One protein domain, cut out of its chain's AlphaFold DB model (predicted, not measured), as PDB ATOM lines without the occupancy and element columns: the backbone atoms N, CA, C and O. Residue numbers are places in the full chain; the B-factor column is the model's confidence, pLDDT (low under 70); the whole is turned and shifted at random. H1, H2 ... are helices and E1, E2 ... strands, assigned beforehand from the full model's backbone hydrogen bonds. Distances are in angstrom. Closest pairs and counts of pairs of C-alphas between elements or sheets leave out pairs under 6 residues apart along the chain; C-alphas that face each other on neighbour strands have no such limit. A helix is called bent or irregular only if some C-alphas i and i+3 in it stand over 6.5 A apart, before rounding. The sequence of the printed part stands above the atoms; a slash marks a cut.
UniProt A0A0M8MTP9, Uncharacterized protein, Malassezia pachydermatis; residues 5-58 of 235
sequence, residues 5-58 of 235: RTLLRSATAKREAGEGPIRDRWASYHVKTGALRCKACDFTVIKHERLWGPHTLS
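What this domain is: This is residues 5 to 58 of the 235 residues of an uncharacterized protein of Malassezia pachydermatis (UniProt A0A0M8MTP9). A small head of three short strands, E1, E2 and E3, with the helix H2 packed over one face of their sheet, has a long arm sticking out of it: residues 5 to 18, which hold the helix H1. The 54 printed residues include two named helices and three named strands, in the order H1, E1, E2, E3, H2 along the chain. The sheet has the order E1, E2, E3 and is antiparallel throughout, and the class is mixed, helices and strands. The whole is loose, with a radius of gyration of the C-alphas of 13.2 A, and elongated, spanning 42 by 27 by 17 A; the arm makes the length.

Where its parts are: In the sheet, E1 is residues 27 to 29, E2 is residues 36 to 38 and E3 is residues 44 to 46, with first to last C-alpha 6.9, 7.0 and 6.4 A. C-alpha 36, where E2 begins, is at (37.638, 9.773, -9.235). H2, residues 49 to 57, is 13.9 A long and ends with C-alpha 57 at (44.668, 18.552, 2.092). It is irregular, but only just: C-alphas 50 and 53 are 6.51 A apart. H1, residues 5 to 16, is 16.5 A long and begins with C-alpha 5 at (55.997, -13.972, -10.344).

How they stand to each other: The strands form a meander, each the antiparallel neighbour of the one before, with E2 as the inner strand. E1 and E2 are a hairpin, their directions 139 degrees apart; N 28 and O 37 are 2.9 A apart and N 37 and O 28 are 2.8 A apart, both within hydrogen-bond range. E2 and E3 are also a hairpin, at 140 degrees, with N 46 and O 36 within hydrogen-bond range at 2.8 A. H2 is on the sheet at a height of 9.1 A, over E2, and runs along the strands, at 2 degrees to E2 on the local plane. The closest C-alphas of E2 and H2, those of Leu 36 and Glu 49, are 7.0 A apart. H1 is not on the sheet, and it is apart from H2. In H1 every O i to N i+4 pair is within hydrogen-bond range; in H2, 3 of 5 are.

The domain as a whole: The C-alphas farthest apart, those of Thr 6 and Asp 42, are 41.8 A apart. Without residues 5 to 18, which stand free, the body of 40 residues spans 27 by 24 by 18 A. The printed part has no cut. The links E2 to E3 and E3 to H2 are tight, those from H1 to E1 and E1 to E2 are short. The mean pLDDT of the printed part is 84.8, and residues 11 to 19 are under 70.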
ATOM      1  N   ARG A   5      57.456 -13.954 -10.141       80.31
ATOM      2  CA  ARG A   5      55.997 -13.972 -10.344       80.31
ATOM      3  C   ARG A   5      55.197 -13.918  -9.043       80.31
ATOM      4  O   ARG A   5      54.043 -13.485  -9.052       80.31
ATOM      5  N   THR A   6      55.775 -14.377  -7.942       84.75
ATOM      6  CA  THR A   6      55.158 -14.363  -6.610       84.75
ATOM      7  C   THR A   6      55.335 -12.993  -5.954       84.75
ATOM      8  O   THR A   6      54.416 -12.494  -5.303       84.75
ATOM      9  N   LEU A   7      56.462 -12.318  -6.208       78.12
ATOM     10  CA  LEU A   7      56.665 -10.913  -5.834       78.12
ATOM     11  C   LEU A   7      55.722  -9.969  -6.594       78.12
ATOM     12  O   LEU A   7      55.113  -9.095  -5.985       78.12
ATOM     13  N   LEU A   8      55.515 -10.189  -7.896       75.44
ATOM     14  CA  LEU A   8      54.560  -9.399  -8.680       75.44
ATOM     15  C   LEU A   8      53.117  -9.595  -8.192       75.44
ATOM     16  O   LEU A   8      52.414  -8.613  -7.976       75.44
ATOM     17  N   ARG A   9      52.694 -10.841  -7.937       79.50
ATOM     18  CA  ARG A   9      51.344 -11.132  -7.418       79.50
ATOM     19  C   ARG A   9      51.111 -10.608  -6.005       79.50
ATOM     20  O   ARG A   9      50.026 -10.123  -5.711       79.50
ATOM     21  N   SER A  10      52.109 -10.679  -5.127       73.88
ATOM     22  CA  SER A  10      51.991 -10.106  -3.780       73.88
ATOM     23  C   SER A  10      51.985  -8.574  -3.803       73.88
ATOM     24  O   SER A  10      51.274  -7.963  -3.009       73.88
ATOM     25  N   ALA A  11      52.703  -7.940  -4.736       68.94
ATOM     26  CA  ALA A  11      52.670  -6.493  -4.931       68.94
ATOM     27  C   ALA A  11      51.327  -6.004  -5.498       68.94
ATOM     28  O   ALA A  11      50.831  -4.969  -5.053       68.94
ATOM     29  N   THR A  12      50.711  -6.740  -6.432       67.50
ATOM     30  CA  THR A  12      49.361  -6.418  -6.925       67.50
ATOM     31  C   THR A  12      48.304  -6.687  -5.857       67.50
ATOM     32  O   THR A  12      47.500  -5.804  -5.581       67.50
ATOM     33  N   ALA A  13      48.378  -7.820  -5.152       60.94
ATOM     34  CA  ALA A  13      47.459  -8.142  -4.060       60.94
ATOM     35  C   ALA A  13      47.544  -7.139  -2.893       60.94
ATOM     36  O   ALA A  13      46.525  -6.800  -2.306       60.94
ATOM     37  N   LYS A  14      48.732  -6.600  -2.573       60.66
ATOM     38  CA  LYS A  14      48.876  -5.512  -1.585       60.66
ATOM     39  C   LYS A  14      48.232  -4.198  -2.029       60.66
ATOM     40  O   LYS A  14      47.805  -3.438  -1.167       60.66
ATOM     41  N   ARG A  15      48.183  -3.909  -3.335       55.47
ATOM     42  CA  ARG A  15      47.460  -2.737  -3.861       55.47
ATOM     43  C   ARG A  15      45.951  -2.945  -3.753       55.47
ATOM     44  O   ARG A  15      45.254  -2.055  -3.294       55.47
ATOM     45  N   GLU A  16      45.477  -4.139  -4.088       56.38
ATOM     46  CA  GLU A  16      44.050  -4.483  -4.050       56.38
ATOM     47  C   GLU A  16      43.500  -4.641  -2.622       56.38
ATOM     48  O   GLU A  16      42.343  -4.328  -2.370       56.38
ATOM     49  N   ALA A  17      44.320  -5.083  -1.664       56.09
ATOM     50  CA  ALA A  17      43.899  -5.284  -0.276       56.09
ATOM     51  C   ALA A  17      43.825  -3.989   0.563       56.09
ATOM     52  O   ALA A  17      43.301  -4.028   1.674       56.09
ATOM     53  N   GLY A  18      44.365  -2.864   0.072       51.88
ATOM     54  CA  GLY A  18      44.477  -1.606   0.829       51.88
ATOM     55  C   GLY A  18      43.669  -0.423   0.289       51.88
ATOM     56  O   GLY A  18      43.528   0.573   0.991       51.88
ATOM     57  N   GLU A  19      43.136  -0.505  -0.929       63.25
ATOM     58  CA  GLU A  19      42.487   0.617  -1.621       63.25
ATOM     59  C   GLU A  19      41.063   0.191  -2.021       63.25
ATOM     60  O   GLU A  19      40.760  -0.110  -3.171       63.25
ATOM     61  N   GLY A  20      40.178   0.074  -1.025       70.81
ATOM     62  CA  GLY A  20      38.739   0.078  -1.296       70.81
ATOM     63  C   GLY A  20      38.307   1.448  -1.840       70.81
ATOM     64  O   GLY A  20      39.023   2.430  -1.624       70.81
ATOM     65  N   PRO A  21      37.138   1.554  -2.500       83.56
ATOM     66  CA  PRO A  21      36.668   2.829  -3.028       83.56
ATOM     67  C   PRO A  21      36.617   3.867  -1.908       83.56
ATOM     68  O   PRO A  21      36.142   3.589  -0.801       83.56
ATOM     69  N   ILE A  22      37.115   5.063  -2.202       88.81
ATOM     70  CA  ILE A  22      37.230   6.149  -1.236       88.81
ATOM     71  C   ILE A  22      35.827   6.539  -0.760       88.81
ATOM     72  O   ILE A  22      34.993   6.995  -1.543       88.81
ATOM     73  N   ARG A  23      35.569   6.366   0.542       88.31
ATOM     74  CA  ARG A  23      34.305   6.725   1.207       88.31
ATOM     75  C   ARG A  23      34.386   8.122   1.817       88.31
ATOM     76  O   ARG A  23      34.277   8.284   3.028       88.31
ATOM     77  N   ASP A  24      34.625   9.118   0.978       91.00
ATOM     78  CA  ASP A  24      34.643  10.525   1.384       91.00
ATOM     79  C   ASP A  24      33.375  11.227   0.871       91.00
ATOM     80  O   ASP A  24      32.921  10.941  -0.238       91.00
ATOM     81  N   ARG A  25      32.801  12.156   1.648       93.19
ATOM     82  CA  ARG A  25      31.585  12.913   1.272       93.19
ATOM     83  C   ARG A  25      31.783  13.706  -0.019       93.19
ATOM     84  O   ARG A  25      30.826  13.954  -0.751       93.19
ATOM     85  N   TRP A  26      33.024  14.097  -0.290       93.69
ATOM     86  CA  TRP A  26      33.392  14.879  -1.464       93.69
ATOM     87  C   TRP A  26      33.868  14.020  -2.636       93.69
ATOM     88  O   TRP A  26      34.045  14.549  -3.736       93.69
ATOM     89  N   ALA A  27      34.083  12.718  -2.431       95.19
ATOM     90  CA  ALA A  27      34.503  11.803  -3.482       95.19
ATOM     91  C   ALA A  27      33.295  11.340  -4.302       95.19
ATOM     92  O   ALA A  27      32.289  10.873  -3.776       95.19
ATOM     93  N   SER A  28      33.413  11.440  -5.621       93.75
ATOM     94  CA  SER A  28      32.439  10.903  -6.567       93.75
ATOM     95  C   SER A  28      33.165  10.168  -7.684       93.75
ATOM     96  O   SER A  28      34.241  10.577  -8.115       93.75
ATOM     97  N   TYR A  29      32.583   9.076  -8.164       94.06
ATOM     98  CA  TYR A  29      33.145   8.303  -9.264       94.06
ATOM     99  C   TYR A  29      32.306   8.514 -10.517       94.06
ATOM    100  O   TYR A  29      31.076   8.468 -10.481       94.06
ATOM    101  N   HIS A  30      32.968   8.751 -11.646       93.25
ATOM    102  CA  HIS A  30      32.262   8.866 -12.914       93.25
ATOM    103  C   HIS A  30      31.736   7.498 -13.369       93.25
ATOM    104  O   HIS A  30      32.514   6.566 -13.560       93.25
ATOM    105  N   VAL A  31      30.429   7.400 -13.626       89.81
ATOM    106  CA  VAL A  31      29.720   6.126 -13.867       89.81
ATOM    107  C   VAL A  31      30.309   5.302 -15.020       89.81
ATOM    108  O   VAL A  31      30.357   4.081 -14.938       89.81
ATOM    109  N   LYS A  32      30.782   5.948 -16.097       90.81
ATOM    110  CA  LYS A  32      31.286   5.242 -17.294       90.81
ATOM    111  C   LYS A  32      32.790   4.975 -17.287       90.81
ATOM    112  O   LYS A  32      33.237   4.051 -17.951       90.81
ATOM    113  N   THR A  33      33.573   5.815 -16.614       89.81
ATOM    114  CA  THR A  33      35.048   5.759 -16.688       89.81
ATOM    115  C   THR A  33      35.689   5.318 -15.381       89.81
ATOM    116  O   THR A  33      36.890   5.080 -15.360       89.81
ATOM    117  N   GLY A  34      34.927   5.269 -14.284       89.44
ATOM    118  CA  GLY A  34      35.453   4.991 -12.949       89.44
ATOM    119  C   GLY A  34      36.443   6.042 -12.446       89.44
ATOM    120  O   GLY A  34      37.100   5.823 -11.438       89.44
ATOM    121  N   ALA A  35      36.584   7.179 -13.134       91.06
ATOM    122  CA  ALA A  35      37.526   8.211 -12.729       91.06
ATOM    123  C   ALA A  35      37.019   8.920 -11.467       91.06
ATOM    124  O   ALA A  35      35.860   9.349 -11.421       91.06
ATOM    125  N   LEU A  36      37.902   9.063 -10.480       93.94
ATOM    126  CA  LEU A  36      37.638   9.773  -9.235       93.94
ATOM    127  C   LEU A  36      37.540  11.280  -9.495       93.94
ATOM    128  O   LEU A  36      38.383  11.868 -10.177       93.94
ATOM    129  N   ARG A  37      36.504  11.910  -8.950       95.06
ATOM    130  CA  ARG A  37      36.211  13.338  -9.076       95.06
ATOM    131  C   ARG A  37      35.858  13.922  -7.716       95.06
ATOM    132  O   ARG A  37      35.096  13.321  -6.961       95.06
ATOM    133  N   CYS A  38      36.369  15.115  -7.431       95.38
ATOM    134  CA  CYS A  38      36.004  15.855  -6.227       95.38
ATOM    135  C   CYS A  38      34.777  16.738  -6.484       95.38
ATOM    136  O   CYS A  38      34.833  17.612  -7.344       95.38
ATOM    137  N   LYS A  39      33.690  16.548  -5.731       94.00
ATOM    138  CA  LYS A  39      32.467  17.361  -5.851       94.00
ATOM    139  C   LYS A  39      32.688  18.822  -5.431       94.00
ATOM    140  O   LYS A  39      32.097  19.702  -6.036       94.00
ATOM    141  N   ALA A  40      33.540  19.071  -4.431       93.44
ATOM    142  CA  ALA A  40      33.818  20.426  -3.939       93.44
ATOM    143  C   ALA A  40      34.595  21.277  -4.953       93.44
ATOM    144  O   ALA A  40      34.361  22.470  -5.067       93.44
ATOM    145  N   CYS A  41      35.520  20.659  -5.688       93.75
ATOM    146  CA  CYS A  41      36.412  21.345  -6.623       93.75
ATOM    147  C   CYS A  41      35.881  21.279  -8.065       93.75
ATOM    148  O   CYS A  41      36.630  20.913  -8.965       93.75
ATOM    149  N   ASP A  42      34.586  21.511  -8.289       88.62
ATOM    150  CA  ASP A  42      33.973  21.497  -9.631       88.62
ATOM    151  C   ASP A  42      34.270  20.224 -10.455       88.62
ATOM    152  O   ASP A  42      34.538  20.260 -11.657       88.62
ATOM    153  N   PHE A  43      34.243  19.056  -9.806       86.06
ATOM    154  CA  PHE A  43      34.474  17.749 -10.434       86.06
ATOM    155  C   PHE A  43      35.852  17.577 -11.089       86.06
ATOM    156  O   PHE A  43      35.983  16.820 -12.065       86.06
ATOM    157  N   THR A  44      36.892  18.203 -10.520       88.94
ATOM    158  CA  THR A  44      38.287  17.969 -10.922       88.94
ATOM    159  C   THR A  44      38.607  16.477 -10.932       88.94
ATOM    160  O   THR A  44      38.412  15.785  -9.928       88.94
ATOM    161  N   VAL A  45      39.106  15.983 -12.069       92.50
ATOM    162  CA  VAL A  45      39.456  14.571 -12.264       92.50
ATOM    163  C   VAL A  45      40.787  14.268 -11.590       92.50
ATOM    164  O   VAL A  45      41.819  14.844 -11.934       92.50
ATOM    165  N   ILE A  46      40.773  13.313 -10.667       92.75
ATOM    166  CA  ILE A  46      41.955  12.843  -9.957       92.75
ATOM    167  C   ILE A  46      42.417  11.545 -10.619       92.75
ATOM    168  O   ILE A  46      41.674  10.571 -10.703       92.75
ATOM    169  N   LYS A  47      43.657  11.544 -11.123       90.88
ATOM    170  CA  LYS A  47      44.196  10.452 -11.956       90.88
ATOM    171  C   LYS A  47      44.318   9.118 -11.216       90.88
ATOM    172  O   LYS A  47      44.121   8.069 -11.818       90.88
ATOM    173  N   HIS A  48      44.676   9.161  -9.936       85.94
ATOM    174  CA  HIS A  48      44.898   7.980  -9.107       85.94
ATOM    175  C   HIS A  48      44.304   8.200  -7.723       85.94
ATOM    176  O   HIS A  48      44.438   9.288  -7.170       85.94
ATOM    177  N   GLU A  49      43.734   7.158  -7.125       89.69
ATOM    178  CA  GLU A  49      43.129   7.226  -5.786       89.69
ATOM    179  C   GLU A  49      44.124   7.676  -4.708       89.69
ATOM    180  O   GLU A  49      43.782   8.437  -3.812       89.69
ATOM    181  N   ARG A  50      45.408   7.341  -4.865       89.88
ATOM    182  CA  ARG A  50      46.498   7.805  -3.987       89.88
ATOM    183  C   ARG A  50      46.672   9.323  -3.952       89.88
ATOM    184  O   ARG A  50      47.213   9.853  -2.988       89.88
ATOM    185  N   LEU A  51      46.238  10.019  -5.001       92.19
ATOM    186  CA  LEU A  51      46.275  11.479  -5.072       92.19
ATOM    187  C   LEU A  51      45.077  12.124  -4.358       92.19
ATOM    188  O   LEU A  51      45.050  13.345  -4.233       92.19
ATOM    189  N   TRP A  52      44.118  11.336  -3.858       93.94
ATOM    190  CA  TRP A  52      42.983  11.848  -3.090       93.94
ATOM    191  C   TRP A  52      43.424  12.524  -1.791       93.94
ATOM    192  O   TRP A  52      43.102  13.686  -1.575       93.94
ATOM    193  N   GLY A  53      44.222  11.835  -0.969       93.75
ATOM    194  CA  GLY A  53      44.731  12.373   0.298       93.75
ATOM    195  C   GLY A  53      45.444  13.730   0.165       93.75
ATOM    196  O   GLY A  53      45.087  14.670   0.871       93.75
ATOM    197  N   PRO A  54      46.416  13.902  -0.752       95.19
ATOM    198  CA  PRO A  54      47.037  15.211  -0.952       95.19
ATOM    199  C   PRO A  54      46.090  16.238  -1.594       95.19
ATOM    200  O   PRO A  54      46.223  17.427  -1.316       95.19
ATOM    201  N   HIS A  55      45.121  15.815  -2.416       95.06
ATOM    202  CA  HIS A  55      44.117  16.720  -2.980       95.06
ATOM    203  C   HIS A  55      43.208  17.311  -1.894       95.06
ATOM    204  O   HIS A  55      43.040  18.528  -1.860       95.06
ATOM    205  N   THR A  56      42.673  16.501  -0.978       95.38
ATOM    206  CA  THR A  56      41.791  16.994   0.097       95.38
ATOM    207  C   THR A  56      42.523  17.880   1.104       95.38
ATOM    208  O   THR A  56      41.939  18.779   1.706       95.38
ATOM    209  N   LEU A  57      43.834  17.692   1.256       95.00
ATOM    210  CA  LEU A  57      44.668  18.552   2.092       95.00
ATOM    211  C   LEU A  57      45.111  19.848   1.395       95.00
ATOM    212  O   LEU A  57      45.634  20.734   2.072       95.00
ATOM    213  N   SER A  58      44.907  19.977   0.080       95.75
ATOM    214  CA  SER A  58      45.321  21.159  -0.682       95.75
ATOM    215  C   SER A  58      44.541  22.417  -0.282       95.75
ATOM    216  O   SER A  58      43.371  22.355   0.102       95.75
TER     217      SER A  58